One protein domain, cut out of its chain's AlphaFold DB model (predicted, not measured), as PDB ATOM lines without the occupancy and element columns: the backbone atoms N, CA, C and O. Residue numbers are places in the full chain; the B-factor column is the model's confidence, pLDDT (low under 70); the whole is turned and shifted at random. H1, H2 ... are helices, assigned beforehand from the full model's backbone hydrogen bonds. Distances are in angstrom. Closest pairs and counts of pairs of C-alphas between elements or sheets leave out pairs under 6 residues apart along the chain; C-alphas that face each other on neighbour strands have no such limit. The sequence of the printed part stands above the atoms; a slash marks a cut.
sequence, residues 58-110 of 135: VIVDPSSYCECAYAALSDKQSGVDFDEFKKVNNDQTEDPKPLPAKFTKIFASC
ATOM      1  N   VAL A  58     -22.548   6.487 -11.406       75.25
ATOM      2  CA  VAL A  58     -22.560   5.022 -11.515       75.25
ATOM      3  C   VAL A  58     -23.049   4.354 -10.221       75.25
ATOM      4  O   VAL A  58     -23.467   3.197 -10.260       75.25
ATOM      5  N   ILE A  59     -23.020   5.057  -9.084       77.81
ATOM      6  CA  ILE A  59     -23.449   4.515  -7.791       77.81
ATOM      7  C   ILE A  59     -24.920   4.876  -7.538       77.81
ATOM      8  O   ILE A  59     -25.270   6.034  -7.332       77.81
ATOM      9  N   VAL A  60     -25.791   3.867  -7.526       80.81
ATOM     10  CA  VAL A  60     -27.241   4.021  -7.304       80.81
ATOM     11  C   VAL A  60     -27.569   4.199  -5.819       80.81
ATOM     12  O   VAL A  60     -28.466   4.966  -5.481       80.81
ATOM     13  N   ASP A  61     -26.830   3.525  -4.931       84.56
ATOM     14  CA  ASP A  61     -26.956   3.688  -3.478       84.56
ATOM     15  C   ASP A  61     -25.590   3.969  -2.824       84.56
ATOM     16  O   ASP A  61     -24.877   3.044  -2.414       84.56
ATOM     17  N   PRO A  62     -25.217   5.257  -2.710       83.31
ATOM     18  CA  PRO A  62     -23.972   5.678  -2.081       83.31
ATOM     19  C   PRO A  62     -23.830   5.220  -0.629       83.31
ATOM     20  O   PRO A  62     -22.717   4.944  -0.191       83.31
ATOM     21  N   SER A  63     -24.927   5.130   0.133       84.44
ATOM     22  CA  SER A  63     -24.839   4.769   1.551       84.44
ATOM     23  C   SER A  63     -24.463   3.301   1.708       84.44
ATOM     24  O   SER A  63     -23.466   3.003   2.367       84.44
ATOM     25  N   SER A  64     -25.199   2.401   1.049       84.81
ATOM     26  CA  SER A  64     -24.935   0.957   1.112       84.81
ATOM     27  C   SER A  64     -23.585   0.586   0.493       84.81
ATOM     28  O   SER A  64     -22.875  -0.277   1.010       84.81
ATOM     29  N   TYR A  65     -23.182   1.274  -0.581       84.38
ATOM     30  CA  TYR A  65     -21.864   1.092  -1.190       84.38
ATOM     31  C   TYR A  65     -20.729   1.462  -0.224       84.38
ATOM     32  O   TYR A  65     -19.778   0.699  -0.047       84.38
ATOM     33  N   CYS A  66     -20.841   2.611   0.448       86.62
ATOM     34  CA  CYS A  66     -19.824   3.081   1.385       86.62
ATOM     35  C   CYS A  66     -19.792   2.277   2.692       86.62
ATOM     36  O   CYS A  66     -18.715   2.099   3.261       86.62
ATOM     37  N   GLU A  67     -20.937   1.771   3.158       87.69
ATOM     38  CA  GLU A  67     -20.997   0.819   4.276       87.69
ATOM     39  C   GLU A  67     -20.286  -0.492   3.925       87.69
ATOM     40  O   GLU A  67     -19.423  -0.934   4.682       87.69
ATOM     41  N   CYS A  68     -20.565  -1.063   2.746       87.31
ATOM     42  CA  CYS A  68     -19.872  -2.259   2.266       87.31
ATOM     43  C   CYS A  68     -18.356  -2.042   2.192       87.31
ATOM     44  O   CYS A  68     -17.580  -2.854   2.701       87.31
ATOM     45  N   ALA A  69     -17.929  -0.925   1.599       86.81
ATOM     46  CA  ALA A  69     -16.512  -0.648   1.429       86.81
ATOM     47  C   ALA A  69     -15.803  -0.489   2.776       86.81
ATOM     48  O   ALA A  69     -14.704  -1.011   2.951       86.81
ATOM     49  N   TYR A  70     -16.433   0.186   3.743       86.69
ATOM     50  CA  TYR A  70     -15.860   0.331   5.078       86.69
ATOM     51  C   TYR A  70     -15.788  -1.002   5.827       86.69
ATOM     52  O   TYR A  70     -14.762  -1.302   6.436       86.69
ATOM     53  N   ALA A  71     -16.841  -1.820   5.760       88.69
ATOM     54  CA  ALA A  71     -16.862  -3.135   6.395       88.69
ATOM     55  C   ALA A  71     -15.752  -4.043   5.845       88.69
ATOM     56  O   ALA A  71     -15.029  -4.670   6.612       88.69
ATOM     57  N   ALA A  72     -15.554  -4.049   4.526       88.25
ATOM     58  CA  ALA A  72     -14.492  -4.821   3.891       88.25
ATOM     59  C   ALA A  72     -13.089  -4.239   4.148       88.25
ATOM     60  O   ALA A  72     -12.137  -4.997   4.293       88.25
ATOM     61  N   LEU A  73     -12.938  -2.913   4.259       86.81
ATOM     62  CA  LEU A  73     -11.662  -2.282   4.630       86.81
ATOM     63  C   LEU A  73     -11.275  -2.556   6.085       86.81
ATOM     64  O   LEU A  73     -10.104  -2.787   6.367       86.81
ATOM     65  N   SER A  74     -12.250  -2.527   6.991       87.50
ATOM     66  CA  SER A  74     -12.048  -2.740   8.429       87.50
ATOM     67  C   SER A  74     -12.040  -4.214   8.844       87.50
ATOM     68  O   SER A  74     -11.819  -4.518  10.021       87.50
ATOM     69  N   ASP A  75     -12.252  -5.133   7.898       86.81
ATOM     70  CA  ASP A  75     -12.210  -6.565   8.160       86.81
ATOM     71  C   ASP A  75     -10.820  -7.002   8.640       86.81
ATOM     72  O   ASP A  75      -9.788  -6.671   8.057       86.81
ATOM     73  N   LYS A  76     -10.781  -7.787   9.718       80.94
ATOM     74  CA  LYS A  76      -9.517  -8.172  10.366       80.94
ATOM     75  C   LYS A  76      -8.729  -9.244   9.609       80.94
ATOM     76  O   LYS A  76      -7.579  -9.481   9.960       80.94
ATOM     77  N   GLN A  77      -9.345  -9.942   8.654       78.88
ATOM     78  CA  GLN A  77      -8.733 -11.078   7.954       78.88
ATOM     79  C   GLN A  77      -8.361 -10.742   6.508       78.88
ATOM     80  O   GLN A  77      -7.360 -11.232   5.993       78.88
ATOM     81  N   SER A  78      -9.181  -9.926   5.856       78.06
ATOM     82  CA  SER A  78      -9.122  -9.622   4.425       78.06
ATOM     83  C   SER A  78      -9.116  -8.124   4.121       78.06
ATOM     84  O   SER A  78      -8.951  -7.736   2.961       78.06
ATOM     85  N   GLY A  79      -9.272  -7.294   5.154       82.75
ATOM     86  CA  GLY A  79      -9.240  -5.849   5.047       82.75
ATOM     87  C   GLY A  79      -7.829  -5.280   5.009       82.75
ATOM     88  O   GLY A  79      -6.838  -5.956   4.726       82.75
ATOM     89  N   VAL A  80      -7.749  -3.978   5.254       85.62
ATOM     90  CA  VAL A  80      -6.506  -3.216   5.209       85.62
ATOM     91  C   VAL A  80      -6.132  -2.797   6.620       85.62
ATOM     92  O   VAL A  80      -6.985  -2.345   7.386       85.62
ATOM     93  N   ASP A  81      -4.849  -2.900   6.963       87.81
ATOM     94  CA  ASP A  81      -4.359  -2.401   8.241       87.81
ATOM     95  C   ASP A  81      -4.684  -0.919   8.405       87.81
ATOM     96  O   ASP A  81      -4.585  -0.119   7.470       87.81
ATOM     97  N   PHE A  82      -5.049  -0.533   9.623       84.56
ATOM     98  CA  PHE A  82      -5.497   0.825   9.896       84.56
ATOM     99  C   PHE A  82      -4.436   1.886   9.541       84.56
ATOM    100  O   PHE A  82      -4.769   2.966   9.051       84.56
ATOM    101  N   ASP A  83      -3.150   1.577   9.730       86.12
ATOM    102  CA  ASP A  83      -2.061   2.474   9.338       86.12
ATOM    103  C   ASP A  83      -1.927   2.622   7.816       86.12
ATOM    104  O   ASP A  83      -1.646   3.723   7.334       86.12
ATOM    105  N   GLU A  84      -2.180   1.557   7.048       85.62
ATOM    106  CA  GLU A  84      -2.210   1.607   5.581       85.62
ATOM    107  C   GLU A  84      -3.436   2.406   5.105       85.62
ATOM    108  O   GLU A  84      -3.295   3.300   4.270       85.62
ATOM    109  N   PHE A  85      -4.610   2.188   5.711       85.81
ATOM    110  CA  PHE A  85      -5.809   3.006   5.491       85.81
ATOM    111  C   PHE A  85      -5.552   4.491   5.746       85.81
ATOM    112  O   PHE A  85      -5.847   5.328   4.893       85.81
ATOM    113  N   LYS A  86      -4.949   4.830   6.890       83.88
ATOM    114  CA  LYS A  86      -4.633   6.215   7.248       83.88
ATOM    115  C   LYS A  86      -3.684   6.849   6.240       83.88
ATOM    116  O   LYS A  86      -3.913   7.983   5.828       83.88
ATOM    117  N   LYS A  87      -2.631   6.125   5.856       84.75
ATOM    118  CA  LYS A  87      -1.651   6.600   4.880       84.75
ATOM    119  C   LYS A  87      -2.326   6.918   3.551       84.75
ATOM    120  O   LYS A  87      -2.190   8.031   3.064       84.75
ATOM    121  N   VAL A  88      -3.119   5.988   3.023       81.75
ATOM    122  CA  VAL A  88      -3.828   6.179   1.752       81.75
ATOM    123  C   VAL A  88      -4.839   7.316   1.844       81.75
ATOM    124  O   VAL A  88      -4.915   8.129   0.932       81.75
ATOM    125  N   ASN A  89      -5.587   7.424   2.942       78.62
ATOM    126  CA  ASN A  89      -6.530   8.524   3.130       78.62
ATOM    127  C   ASN A  89      -5.823   9.891   3.194       78.62
ATOM    128  O   ASN A  89      -6.333  10.870   2.648       78.62
ATOM    129  N   ASN A  90      -4.655   9.963   3.840       80.88
ATOM    130  CA  ASN A  90      -3.858  11.186   3.872       80.88
ATOM    131  C   ASN A  90      -3.284  11.514   2.491       80.88
ATOM    132  O   ASN A  90      -3.434  12.642   2.031       80.88
ATOM    133  N   ASP A  91      -2.734  10.513   1.796       81.50
ATOM    134  CA  ASP A  91      -2.227  10.659   0.431       81.50
ATOM    135  C   ASP A  91      -3.331  11.197  -0.491       81.50
ATOM    136  O   ASP A  91      -3.103  12.173  -1.182       81.50
ATOM    137  N   GLN A  92      -4.554  10.655  -0.439       74.31
ATOM    138  CA  GLN A  92      -5.695  11.143  -1.235       74.31
ATOM    139  C   GLN A  92      -6.138  12.572  -0.891       74.31
ATOM    140  O   GLN A  92      -6.733  13.249  -1.727       74.31
ATOM    141  N   THR A  93      -5.890  13.020   0.341       74.62
ATOM    142  CA  THR A  93      -6.241  14.374   0.794       74.62
ATOM    143  C   THR A  93      -5.198  15.397   0.344       74.62
ATOM    144  O   THR A  93      -5.556  16.510  -0.035       74.62
ATOM    145  N   GLU A  94      -3.917  15.028   0.397       75.88
ATOM    146  CA  GLU A  94      -2.798  15.904   0.034       75.88
ATOM    147  C   GLU A  94      -2.511  15.897  -1.475       75.88
ATOM    148  O   GLU A  94      -2.208  16.942  -2.051       75.88
ATOM    149  N   ASP A  95      -2.616  14.735  -2.121       74.94
ATOM    150  CA  ASP A  95      -2.286  14.510  -3.527       74.94
ATOM    151  C   ASP A  95      -3.192  13.411  -4.123       74.94
ATOM    152  O   ASP A  95      -2.913  12.218  -3.952       74.94
ATOM    153  N   PRO A  96      -4.291  13.779  -4.812       69.81
ATOM    154  CA  PRO A  96      -5.279  12.827  -5.313       69.81
ATOM    155  C   PRO A  96      -4.666  11.904  -6.376       69.81
ATOM    156  O   PRO A  96      -4.650  12.190  -7.576       69.81
ATOM    157  N   LYS A  97      -4.147  10.768  -5.912       75.56
ATOM    158  CA  LYS A  97      -3.499   9.725  -6.708       75.56
ATOM    159  C   LYS A  97      -4.457   8.568  -6.978       75.56
ATOM    160  O   LYS A  97      -5.466   8.414  -6.298       75.56
ATOM    161  N   PRO A  98      -4.152   7.681  -7.936       78.38
ATOM    162  CA  PRO A  98      -4.887   6.431  -8.075       78.38
ATOM    163  C   PRO A  98      -4.878   5.635  -6.762       78.38
ATOM    164  O   PRO A  98      -3.827   5.461  -6.140       78.38
ATOM    165  N   LEU A  99      -6.048   5.142  -6.347       78.88
ATOM    166  CA  LEU A  99      -6.168   4.281  -5.170       78.88
ATOM    167  C   LEU A  99      -5.315   3.010  -5.344       78.88
ATOM    168  O   LEU A  99      -5.303   2.426  -6.435       78.88
ATOM    169  N   PRO A 100      -4.631   2.535  -4.286       81.88
ATOM    170  CA  PRO A 100      -3.881   1.290  -4.361       81.88
ATOM    171  C   PRO A 100      -4.795   0.106  -4.678       81.88
ATOM    172  O   PRO A 100      -5.918   0.025  -4.182       81.88
ATOM    173  N   ALA A 101      -4.282  -0.867  -5.434       83.88
ATOM    174  CA  ALA A 101      -5.073  -1.979  -5.968       83.88
ATOM    175  C   ALA A 101      -5.861  -2.776  -4.910       83.88
ATOM    176  O   ALA A 101      -6.924  -3.309  -5.221       83.88
ATOM    177  N   LYS A 102      -5.367  -2.857  -3.666       80.56
ATOM    178  CA  LYS A 102      -6.091  -3.491  -2.552       80.56
ATOM    179  C   LYS A 102      -7.419  -2.783  -2.262       80.56
ATOM    180  O   LYS A 102      -8.452  -3.437  -2.192       80.56
ATOM    181  N   PHE A 103      -7.396  -1.453  -2.177       81.81
ATOM    182  CA  PHE A 103      -8.586  -0.637  -1.952       81.81
ATOM    183  C   PHE A 103      -9.528  -0.757  -3.142       81.81
ATOM    184  O   PHE A 103     -10.707  -1.039  -2.968       81.81
ATOM    185  N   THR A 104      -9.006  -0.636  -4.365       83.62
ATOM    186  CA  THR A 104      -9.815  -0.721  -5.588       83.62
ATOM    187  C   THR A 104     -10.533  -2.062  -5.715       83.62
ATOM    188  O   THR A 104     -11.683  -2.090  -6.141       83.62
ATOM    189  N   LYS A 105      -9.896  -3.172  -5.313       84.56
ATOM    190  CA  LYS A 105     -10.538  -4.496  -5.269       84.56
ATOM    191  C   LYS A 105     -11.678  -4.553  -4.255       84.56
ATOM    192  O   LYS A 105     -12.732  -5.084  -4.583       84.56
ATOM    193  N   ILE A 106     -11.480  -3.981  -3.068       84.94
ATOM    194  CA  ILE A 106     -12.518  -3.907  -2.034       84.94
ATOM    195  C   ILE A 106     -13.713  -3.090  -2.539       84.94
ATOM    196  O   ILE A 106     -14.838  -3.581  -2.553       84.94
ATOM    197  N   PHE A 107     -13.468  -1.892  -3.067       81.50
ATOM    198  CA  PHE A 107     -14.512  -1.050  -3.652       81.50
ATOM    199  C   PHE A 107     -15.218  -1.724  -4.840       81.50
ATOM    200  O   PHE A 107     -16.437  -1.656  -4.953       81.50
ATOM    201  N   ALA A 108     -14.482  -2.432  -5.703       83.50
ATOM    202  CA  ALA A 108     -15.058  -3.172  -6.826       83.50
ATOM    203  C   ALA A 108     -15.893  -4.389  -6.395       83.50
ATOM    204  O   ALA A 108     -16.771  -4.807  -7.147       83.50
ATOM    205  N   SER A 109     -15.631  -4.949  -5.210       83.62
ATOM    206  CA  SER A 109     -16.431  -6.041  -4.643       83.62
ATOM    207  C   SER A 109     -17.768  -5.567  -4.067       83.62
ATOM    208  O   SER A 109     -18.671  -6.378  -3.872       83.62
ATOM    209  N   CYS A 110     -17.917  -4.259  -3.840       84.56
ATOM    210  CA  CYS A 110     -19.128  -3.691  -3.277       84.56
ATOM    211  C   CYS A 110     -20.194  -3.402  -4.340       84.56
ATOM    212  O   CYS A 110     -19.886  -2.904  -5.430       84.56
TER     213      CYS A 110
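Overview. This is residues 58 to 110 of the 135 residues of an uncharacterized protein of Acidimicrobiia bacterium (UniProt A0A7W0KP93). Two helices, H1 and H2, make an open V, with the end of H1 and the early residues of H2 nearest each other at its foot, and a third, shorter helix, H3, crosses over one side of the V. H3 packs on the later part of H1, while H2 keeps to itself along the other arm, and residues 58 to 63, of which 62 and 63 belong to H1, stick out. The printed part has 53 residues, with three named helices in the order H1, H2, H3 and no named strand, and its class is all helix. It is compact, with a radius of gyration of the C-alphas of 11.3 A, and its C-alphas span 28 by 27 by 16 A.

Along the chain. The longest helix, H2, holds residues 82 to 94 and measures 18.2 A from first to last C-alpha; it begins at C-alpha 82, (-5.497, 0.825, 9.896), and ends at C-alpha 94, (-2.798, 15.904, 0.034). H1 holds residues 62 to 73 and measures 16.1 A; its C-alpha 62 is at (-23.972, 5.678, -2.081). H3 holds residues 101 to 109 and measures 12.1 A; it ends at C-alpha 109, (-16.431, -6.041, -4.643).

Arrangement. H2 touches no helix. H1 and H2 are close but not clearly touching, with 1 pair of C-alphas within 8 A: those of Leu 73 and Phe 85, 7.9 A apart. Their lines stand at a steep tilt of 48 degrees, and they run opposite ways; their centres are 17.0 A apart. H2 and H3 are apart. H1 and H3 touch, H1 with residues 69 to 73 alone, and there are 5 pairs of C-alphas within 8 A. The closest C-alphas of the two are those of Ala 69 and Phe 107, 5.5 A apart. H1 and H3 run opposite ways at a steep tilt of 48 degrees, with centres 11.1 A apart. In H1, H2 and H3 every O i to N i+4 pair is within hydrogen-bond range.

Size, cuts and confidence. The two C-alphas farthest apart are those of Val 60 and Asp 83, at 30.2 A, and the first and last printed C-alphas, Val 58 and Cys 110, are 12.5 A apart. The printed part has no cut and runs from residue 58 to residue 110 of a chain of 135 residues. The link from H1 to H2, 8 residues, is short, and so is the link from H2 to H3, 6 residues. The mean pLDDT of the printed part is 82.5, and one printed residue, Pro 96, is under 70.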